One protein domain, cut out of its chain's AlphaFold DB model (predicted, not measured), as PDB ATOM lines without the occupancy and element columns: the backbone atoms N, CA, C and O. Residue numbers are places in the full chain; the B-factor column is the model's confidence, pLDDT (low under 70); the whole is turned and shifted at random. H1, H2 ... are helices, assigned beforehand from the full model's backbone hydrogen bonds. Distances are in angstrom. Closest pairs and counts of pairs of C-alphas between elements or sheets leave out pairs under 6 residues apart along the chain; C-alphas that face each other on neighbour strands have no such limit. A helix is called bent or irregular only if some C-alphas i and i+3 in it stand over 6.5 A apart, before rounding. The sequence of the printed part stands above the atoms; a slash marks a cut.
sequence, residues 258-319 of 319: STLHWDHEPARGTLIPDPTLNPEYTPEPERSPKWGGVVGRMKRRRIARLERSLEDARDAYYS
ATOM      1  N   SER A 258     190.479 235.740 154.887       91.44
ATOM      2  CA  SER A 258     189.913 234.384 154.868       91.44
ATOM      3  C   SER A 258     188.684 234.235 155.768       91.44
ATOM      4  O   SER A 258     187.794 233.453 155.451       91.44
ATOM      5  N   THR A 259     188.593 235.023 156.844       91.62
ATOM      6  CA  THR A 259     187.453 235.004 157.774       91.62
ATOM      7  C   THR A 259     186.180 235.604 157.182       91.62
ATOM      8  O   THR A 259     185.087 235.315 157.657       91.62
ATOM      9  N   LEU A 260     186.298 236.417 156.123       91.38
ATOM     10  CA  LEU A 260     185.152 237.016 155.428       91.38
ATOM     11  C   LEU A 260     184.371 235.988 154.598       91.38
ATOM     12  O   LEU A 260     183.265 236.285 154.155       91.38
ATOM     13  N   HIS A 261     184.945 234.804 154.367       90.94
ATOM     14  CA  HIS A 261     184.300 233.712 153.639       90.94
ATOM     15  C   HIS A 261     183.503 232.765 154.541       90.94
ATOM     16  O   HIS A 261     182.782 231.924 154.020       90.94
ATOM     17  N   TRP A 262     183.641 232.877 155.863       91.81
ATOM     18  CA  TRP A 262     182.853 232.090 156.810       91.81
ATOM     19  C   TRP A 262     181.398 232.551 156.808       91.81
ATOM     20  O   TRP A 262     181.128 233.729 156.566       91.81
ATOM     21  N   ASP A 263     180.463 231.659 157.125       90.50
ATOM     22  CA  ASP A 263     179.056 232.033 157.238       90.50
ATOM     23  C   ASP A 263     178.847 232.964 158.442       90.50
ATOM     24  O   ASP A 263     179.105 232.618 159.597       90.50
ATOM     25  N   HIS A 264     178.404 234.196 158.178       89.69
ATOM     26  CA  HIS A 264     178.230 235.213 159.214       89.69
ATOM     27  C   HIS A 264     177.108 236.205 158.911       89.69
ATOM     28  O   HIS A 264     176.747 236.462 157.763       89.69
ATOM     29  N   GLU A 265     176.574 236.825 159.966       86.38
ATOM     30  CA  GLU A 265     175.619 237.922 159.850       86.38
ATOM     31  C   GLU A 265     176.321 239.171 159.275       86.38
ATOM     32  O   GLU A 265     177.190 239.736 159.949       86.38
ATOM     33  N   PRO A 266     175.917 239.696 158.101       82.25
ATOM     34  CA  PRO A 266     176.645 240.777 157.425       82.25
ATOM     35  C   PRO A 266     176.747 242.073 158.239       82.25
ATOM     36  O   PRO A 266     177.681 242.853 158.078       82.25
ATOM     37  N   ALA A 267     175.763 242.332 159.103       79.19
ATOM     38  CA  ALA A 267     175.690 243.566 159.878       79.19
ATOM     39  C   ALA A 267     176.536 243.532 161.161       79.19
ATOM     40  O   ALA A 267     176.952 244.586 161.641       79.19
ATOM     41  N   ARG A 268     176.737 242.346 161.749       75.06
ATOM     42  CA  ARG A 268     177.340 242.181 163.084       75.06
ATOM     43  C   ARG A 268     178.614 241.345 163.082       75.06
ATOM     44  O   ARG A 268     179.328 241.363 164.078       75.06
ATOM     45  N   GLY A 269     178.885 240.614 162.002       83.44
ATOM     46  CA  GLY A 269     179.978 239.645 161.939       83.44
ATOM     47  C   GLY A 269     179.774 238.448 162.870       83.44
ATOM     48  O   GLY A 269     180.735 237.762 163.200       83.44
ATOM     49  N   THR A 270     178.545 238.217 163.344       86.88
ATOM     50  CA  THR A 270     178.219 237.070 164.197       86.88
ATOM     51  C   THR A 270     178.282 235.800 163.363       86.88
ATOM     52  O   THR A 270     177.593 235.717 162.350       86.88
ATOM     53  N   LEU A 271     179.106 234.837 163.777       89.44
ATOM     54  CA  LEU A 271     179.254 233.561 163.080       89.44
ATOM     55  C   LEU A 271     177.954 232.764 163.145       89.44
ATOM     56  O   LEU A 271     177.334 232.648 164.205       89.44
ATOM     57  N   ILE A 272     177.552 232.235 161.997       89.69
ATOM     58  CA  ILE A 272     176.454 231.286 161.881       89.69
ATOM     59  C   ILE A 272     177.097 229.897 161.965       89.69
ATOM     60  O   ILE A 272     178.033 229.651 161.208       89.69
ATOM     61  N   PRO A 273     176.659 229.015 162.885       90.38
ATOM     62  CA  PRO A 273     177.207 227.667 162.975       90.38
ATOM     63  C   PRO A 273     177.110 226.948 161.629       90.38
ATOM     64  O   PRO A 273     176.006 226.811 161.101       90.38
ATOM     65  N   ASP A 274     178.248 226.505 161.097       89.62
ATOM     66  CA  ASP A 274     178.322 225.677 159.896       89.62
ATOM     67  C   ASP A 274     178.334 224.197 160.309       89.62
ATOM     68  O   ASP A 274     179.361 223.704 160.793       89.62
ATOM     69  N   PRO A 275     177.223 223.458 160.119       87.50
ATOM     70  CA  PRO A 275     177.135 222.063 160.525       87.50
ATOM     71  C   PRO A 275     178.159 221.177 159.817       87.50
ATOM     72  O   PRO A 275     178.513 220.139 160.357       87.50
ATOM     73  N   THR A 276     178.648 221.561 158.632       86.88
ATOM     74  CA  THR A 276     179.585 220.739 157.850       86.88
ATOM     75  C   THR A 276     180.960 220.614 158.500       86.88
ATOM     76  O   THR A 276     181.692 219.666 158.217       86.88
ATOM     77  N   LEU A 277     181.298 221.538 159.404       87.31
ATOM     78  CA  LEU A 277     182.532 221.510 160.185       87.31
ATOM     79  C   LEU A 277     182.442 220.574 161.398       87.31
ATOM     80  O   LEU A 277     183.455 220.314 162.045       87.31
ATOM     81  N   ASN A 278     181.252 220.065 161.721       88.81
ATOM     82  CA  ASN A 278     181.079 219.110 162.803       88.81
ATOM     83  C   ASN A 278     181.622 217.725 162.383       88.81
ATOM     84  O   ASN A 278     181.176 217.178 161.374       88.81
ATOM     85  N   PRO A 279     182.540 217.106 163.149       85.19
ATOM     86  CA  PRO A 279     183.047 215.762 162.850       85.19
ATOM     87  C   PRO A 279     181.963 214.676 162.795       85.19
ATOM     88  O   PRO A 279     182.130 213.668 162.112       85.19
ATOM     89  N   GLU A 280     180.857 214.874 163.516       86.56
ATOM     90  CA  GLU A 280     179.696 213.979 163.550       86.56
ATOM     91  C   GLU A 280     178.623 214.371 162.520       86.56
ATOM     92  O   GLU A 280     177.534 213.788 162.494       86.56
ATOM     93  N   TYR A 281     178.911 215.350 161.654       84.94
ATOM     94  CA  TYR A 281     177.987 215.791 160.622       84.94
ATOM     95  C   TYR A 281     177.641 214.643 159.682       84.94
ATOM     96  O   TYR A 281     178.472 214.123 158.935       84.94
ATOM     97  N   THR A 282     176.366 214.282 159.684       81.81
ATOM     98  CA  THR A 282     175.793 213.426 158.656       81.81
ATOM     99  C   THR A 282     175.032 214.324 157.690       81.81
ATOM    100  O   THR A 282     174.111 215.021 158.123       81.81
ATOM    101  N   PRO A 283     175.400 214.360 156.394       80.31
ATOM    102  CA  PRO A 283     174.680 215.176 155.432       80.31
ATOM    103  C   PRO A 283     173.225 214.724 155.408       80.31
ATOM    104  O   PRO A 283     172.932 213.552 155.142       80.31
ATOM    105  N   GLU A 284     172.305 215.642 155.718       74.56
ATOM    106  CA  GLU A 284     170.888 215.339 155.579       74.56
ATOM    107  C   GLU A 284     170.636 214.954 154.116       74.56
ATOM    108  O   GLU A 284     171.036 215.696 153.212       74.56
ATOM    109  N   PRO A 285     169.991 213.804 153.845       73.19
ATOM    110  CA  PRO A 285     169.665 213.439 152.480       73.19
ATOM    111  C   PRO A 285     168.806 214.555 151.896       73.19
ATOM    112  O   PRO A 285     167.776 214.909 152.480       73.19
ATOM    113  N   GLU A 286     169.245 215.106 150.763       66.81
ATOM    114  CA  GLU A 286     168.578 216.212 150.087       66.81
ATOM    115  C   GLU A 286     167.086 215.885 149.985       66.81
ATOM    116  O   GLU A 286     166.670 214.936 149.305       66.81
ATOM    117  N   ARG A 287     166.261 216.609 150.756       61.03
ATOM    118  CA  ARG A 287     164.815 216.385 150.788       61.03
ATOM    119  C   ARG A 287     164.253 216.878 149.471       61.03
ATOM    120  O   ARG A 287     163.720 217.982 149.376       61.03
ATOM    121  N   SER A 288     164.349 216.033 148.451       63.12
ATOM    122  CA  SER A 288     163.679 216.252 147.184       63.12
ATOM    123  C   SER A 288     162.203 216.513 147.498       63.12
ATOM    124  O   SER A 288     161.567 215.699 148.183       63.12
ATOM    125  N   PRO A 289     161.647 217.669 147.087       66.94
ATOM    126  CA  PRO A 289     160.275 218.010 147.405       66.94
ATOM    127  C   PRO A 289     159.389 216.867 146.923       66.94
ATOM    128  O   PRO A 289     159.298 216.584 145.723       66.94
ATOM    129  N   LYS A 290     158.770 216.153 147.870       66.38
ATOM    130  CA  LYS A 290     157.864 215.046 147.570       66.38
ATOM    131  C   LYS A 290     156.586 215.645 147.001       66.38
ATOM    132  O   LYS A 290     155.589 215.809 147.694       66.38
ATOM    133  N   TRP A 291     156.613 215.998 145.719       68.12
ATOM    134  CA  TRP A 291     155.417 216.387 144.993       68.12
ATOM    135  C   TRP A 291     154.508 215.154 144.908       68.12
ATOM    136  O   TRP A 291     154.745 214.238 144.106       68.12
ATOM    137  N   GLY A 292     153.506 215.105 145.782       75.19
ATOM    138  CA  GLY A 292     152.419 214.134 145.721       75.19
ATOM    139  C   GLY A 292     151.484 214.415 144.540       75.19
ATOM    140  O   GLY A 292     151.400 215.536 144.037       75.19
ATOM    141  N   GLY A 293     150.778 213.384 144.071       80.00
ATOM    142  CA  GLY A 293     149.721 213.516 143.062       80.00
ATOM    143  C   GLY A 293     150.184 213.703 141.607       80.00
ATOM    144  O   GLY A 293     151.333 213.454 141.231       80.00
ATOM    145  N   VAL A 294     149.240 214.106 140.747       76.62
ATOM    146  CA  VAL A 294     149.422 214.223 139.284       76.62
ATOM    147  C   VAL A 294     150.433 215.315 138.918       76.62
ATOM    148  O   VAL A 294     151.285 215.103 138.052       76.62
ATOM    149  N   VAL A 295     150.401 216.443 139.633       76.75
ATOM    150  CA  VAL A 295     151.311 217.583 139.432       76.75
ATOM    151  C   VAL A 295     152.766 217.179 139.676       76.75
ATOM    152  O   VAL A 295     153.656 217.554 138.910       76.75
ATOM    153  N   GLY A 296     153.016 216.336 140.682       79.06
ATOM    154  CA  GLY A 296     154.355 215.827 140.958       79.06
ATOM    155  C   GLY A 296     154.919 214.933 139.862       79.06
ATOM    156  O   GLY A 296     156.093 215.055 139.515       79.06
ATOM    157  N   ARG A 297     154.082 214.085 139.246       78.12
ATOM    158  CA  ARG A 297     154.497 213.265 138.093       78.12
ATOM    159  C   ARG A 297     154.848 214.123 136.876       78.12
ATOM    160  O   ARG A 297     155.835 213.831 136.205       78.12
ATOM    161  N   MET A 298     154.089 215.189 136.614       82.06
ATOM    162  CA  MET A 298     154.399 216.117 135.520       82.06
ATOM    163  C   MET A 298     155.710 216.871 135.751       82.06
ATOM    164  O   MET A 298     156.541 216.918 134.845       82.06
ATOM    165  N   LYS A 299     155.927 217.420 136.954       80.44
ATOM    166  CA  LYS A 299     157.166 218.144 137.274       80.44
ATOM    167  C   LYS A 299     158.397 217.237 137.203       80.44
ATOM    168  O   LYS A 299     159.363 217.621 136.554       80.44
ATOM    169  N   ARG A 300     158.332 216.008 137.737       81.31
ATOM    170  CA  ARG A 300     159.430 215.022 137.622       81.31
ATOM    171  C   ARG A 300     159.777 214.701 136.164       81.31
ATOM    172  O   ARG A 300     160.944 214.719 135.800       81.31
ATOM    173  N   ARG A 301     158.775 214.500 135.296       82.06
ATOM    174  CA  ARG A 301     159.000 214.295 133.847       82.06
ATOM    175  C   ARG A 301     159.571 215.519 133.130       82.06
ATOM    176  O   ARG A 301     160.141 215.371 132.051       82.06
ATOM    177  N   ARG A 302     159.337 216.724 133.652       85.25
ATOM    178  CA  ARG A 302     159.885 217.958 133.081       85.25
ATOM    179  C   ARG A 302     161.345 218.132 133.482       85.25
ATOM    180  O   ARG A 302     162.153 218.395 132.606       85.25
ATOM    181  N   ILE A 303     161.671 217.892 134.751       85.69
ATOM    182  CA  ILE A 303     163.049 217.916 135.259       85.69
ATOM    183  C   ILE A 303     163.902 216.866 134.536       85.69
ATOM    184  O   ILE A 303     164.873 217.239 133.901       85.69
ATOM    185  N   ALA A 304     163.450 215.611 134.452       85.81
ATOM    186  CA  ALA A 304     164.199 214.547 133.770       85.81
ATOM    187  C   ALA A 304     164.403 214.767 132.255       85.81
ATOM    188  O   ALA A 304     165.235 214.110 131.633       85.81
ATOM    189  N   ARG A 305     163.597 215.636 131.625       89.19
ATOM    190  CA  ARG A 305     163.818 216.074 130.235       89.19
ATOM    191  C   ARG A 305     164.842 217.199 130.155       89.19
ATOM    192  O   ARG A 305     165.620 217.222 129.212       89.19
ATOM    193  N   LEU A 306     164.810 218.119 131.117       90.50
ATOM    194  CA  LEU A 306     165.775 219.208 131.208       90.50
ATOM    195  C   LEU A 306     167.165 218.677 131.549       90.50
ATOM    196  O   LEU A 306     168.110 219.100 130.910       90.50
ATOM    197  N   GLU A 307     167.276 217.723 132.473       90.69
ATOM    198  CA  GLU A 307     168.544 217.065 132.816       90.69
ATOM    199  C   GLU A 307     169.161 216.381 131.598       90.69
ATOM    200  O   GLU A 307     170.293 216.690 131.262       90.69
ATOM    201  N   ARG A 308     168.386 215.577 130.854       90.50
ATOM    202  CA  ARG A 308     168.855 214.980 129.591       90.50
ATOM    203  C   ARG A 308     169.306 216.020 128.573       90.50
ATOM    204  O   ARG A 308     170.377 215.898 128.007       90.50
ATOM    205  N   SER A 309     168.518 217.077 128.380       86.31
ATOM    206  CA  SER A 309     168.894 218.159 127.465       86.31
ATOM    207  C   SER A 309     170.156 218.903 127.910       86.31
ATOM    208  O   SER A 309     170.825 219.503 127.073       86.31
ATOM    209  N   LEU A 310     170.439 218.930 129.212       87.25
ATOM    210  CA  LEU A 310     171.598 219.597 129.791       87.25
ATOM    211  C   LEU A 310     172.834 218.693 129.723       87.25
ATOM    212  O   LEU A 310     173.916 219.201 129.459       87.25
ATOM    213  N   GLU A 311     172.666 217.379 129.881       89.25
ATOM    214  CA  GLU A 311     173.687 216.365 129.587       89.25
ATOM    215  C   GLU A 311     174.065 216.387 128.103       89.25
ATOM    216  O   GLU A 311     175.236 216.578 127.800       89.25
ATOM    217  N   ASP A 312     173.091 216.354 127.186       88.56
ATOM    218  CA  ASP A 312     173.340 216.444 125.739       88.56
ATOM    219  C   ASP A 312     174.084 217.743 125.369       88.56
ATOM    220  O   ASP A 312     175.020 217.743 124.570       88.56
ATOM    221  N   ALA A 313     173.688 218.873 125.969       84.56
ATOM    222  CA  ALA A 313     174.347 220.160 125.746       84.56
ATOM    223  C   ALA A 313     175.757 220.217 126.351       84.56
ATOM    224  O   ALA A 313     176.637 220.881 125.806       84.56
ATOM    225  N   ARG A 314     175.976 219.538 127.479       81.62
ATOM    226  CA  ARG A 314     177.279 219.439 128.135       81.62
ATOM    227  C   ARG A 314     178.219 218.545 127.332       81.62
ATOM    228  O   ARG A 314     179.358 218.942 127.117       81.62
ATOM    229  N   ASP A 315     177.744 217.409 126.836       88.69
ATOM    230  CA  ASP A 315     178.520 216.511 125.979       88.69
ATOM    231  C   ASP A 315     178.903 217.200 124.665       88.69
ATOM    232  O   ASP A 315     180.061 217.141 124.269       88.69
ATOM    233  N   ALA A 316     177.986 217.970 124.065       83.06
ATOM    234  CA  ALA A 316     178.272 218.794 122.886       83.06
ATOM    235  C   ALA A 316     179.273 219.940 123.139       83.06
ATOM    236  O   ALA A 316     179.862 220.457 122.195       83.06
ATOM    237  N   TYR A 317     179.446 220.378 124.390       75.00
ATOM    238  CA  TYR A 317     180.413 221.420 124.754       75.00
ATOM    239  C   TYR A 317     181.819 220.854 125.017       75.00
ATOM    240  O   TYR A 317     182.805 221.579 124.897       75.00
ATOM    241  N   TYR A 318     181.917 219.573 125.391       74.56
ATOM    242  CA  TYR A 318     183.184 218.888 125.676       74.56
ATOM    243  C   TYR A 318     183.677 217.971 124.538       74.56
ATOM    244  O   TYR A 318     184.787 217.446 124.649       74.56
ATOM    245  N   SER A 319     182.893 217.785 123.470       60.31
ATOM    246  CA  SER A 319     183.282 217.117 122.214       60.31
ATOM    247  C   SER A 319     183.853 218.093 121.190       60.31
ATOM    248  O   SER A 319     184.882 217.758 120.565       60.31
TER     249      SER A 319
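This is residues 258 to 319 of the 319 residues of the protein "YihY/virulence factor BrkB family protein" of Actinomycetales bacterium (UniProt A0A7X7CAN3). One long straight helix, H2, stands at the far end of a long strung-out link from a small looped end that holds the one-turn helix H1, and the two helices share no packed core. After H1 the link first folds back on itself in a loop round residues 266 to 269, then runs out across the gap to H2. The printed part has 62 residues with two named helices, H1 then H2, and no named strand; the class is all helix, though under half of the residues, 30 of 62, are in named elements. The whole is extended, with a radius of gyration of the C-alphas of 19.3 A and spans of 43 by 39 by 28 A.

H1, residues 258 to 261, and H2, residues 293 to 318, are apart, with no C-alpha of the one within 8 A of the other. Residues 276 to 282, residues 284 to 290, residues 292 to 298, of which 293 to 298 belong to H2, and residues 301 to 319, of which 301 to 318 belong to H2, stand free. In H2, 21 of 22 pairs of O i and N i+4 are within hydrogen-bond range; H1 is too short for such a pair, and its one pair of O i and N i+3 is within range.

H1 begins at C-alpha 258 (189.913, 234.384, 154.868). H2 runs from Gly 293, C-alpha at (149.721, 213.516, 143.062), to Tyr 318, C-alpha at (183.184, 218.888, 125.676), 38.1 A from first to last C-alpha. Neither helix is bent or irregular.

The C-alphas of Arg 268 and Ser 319, the two farthest apart, are 48.3 A apart. The printed part has no cut and ends at Ser 319, the chain's last residue. The link from H1 to H2, 31 residues, is long. The mean pLDDT of the printed part is 82.4; residues 286 to 291 and residue 319 are under 70.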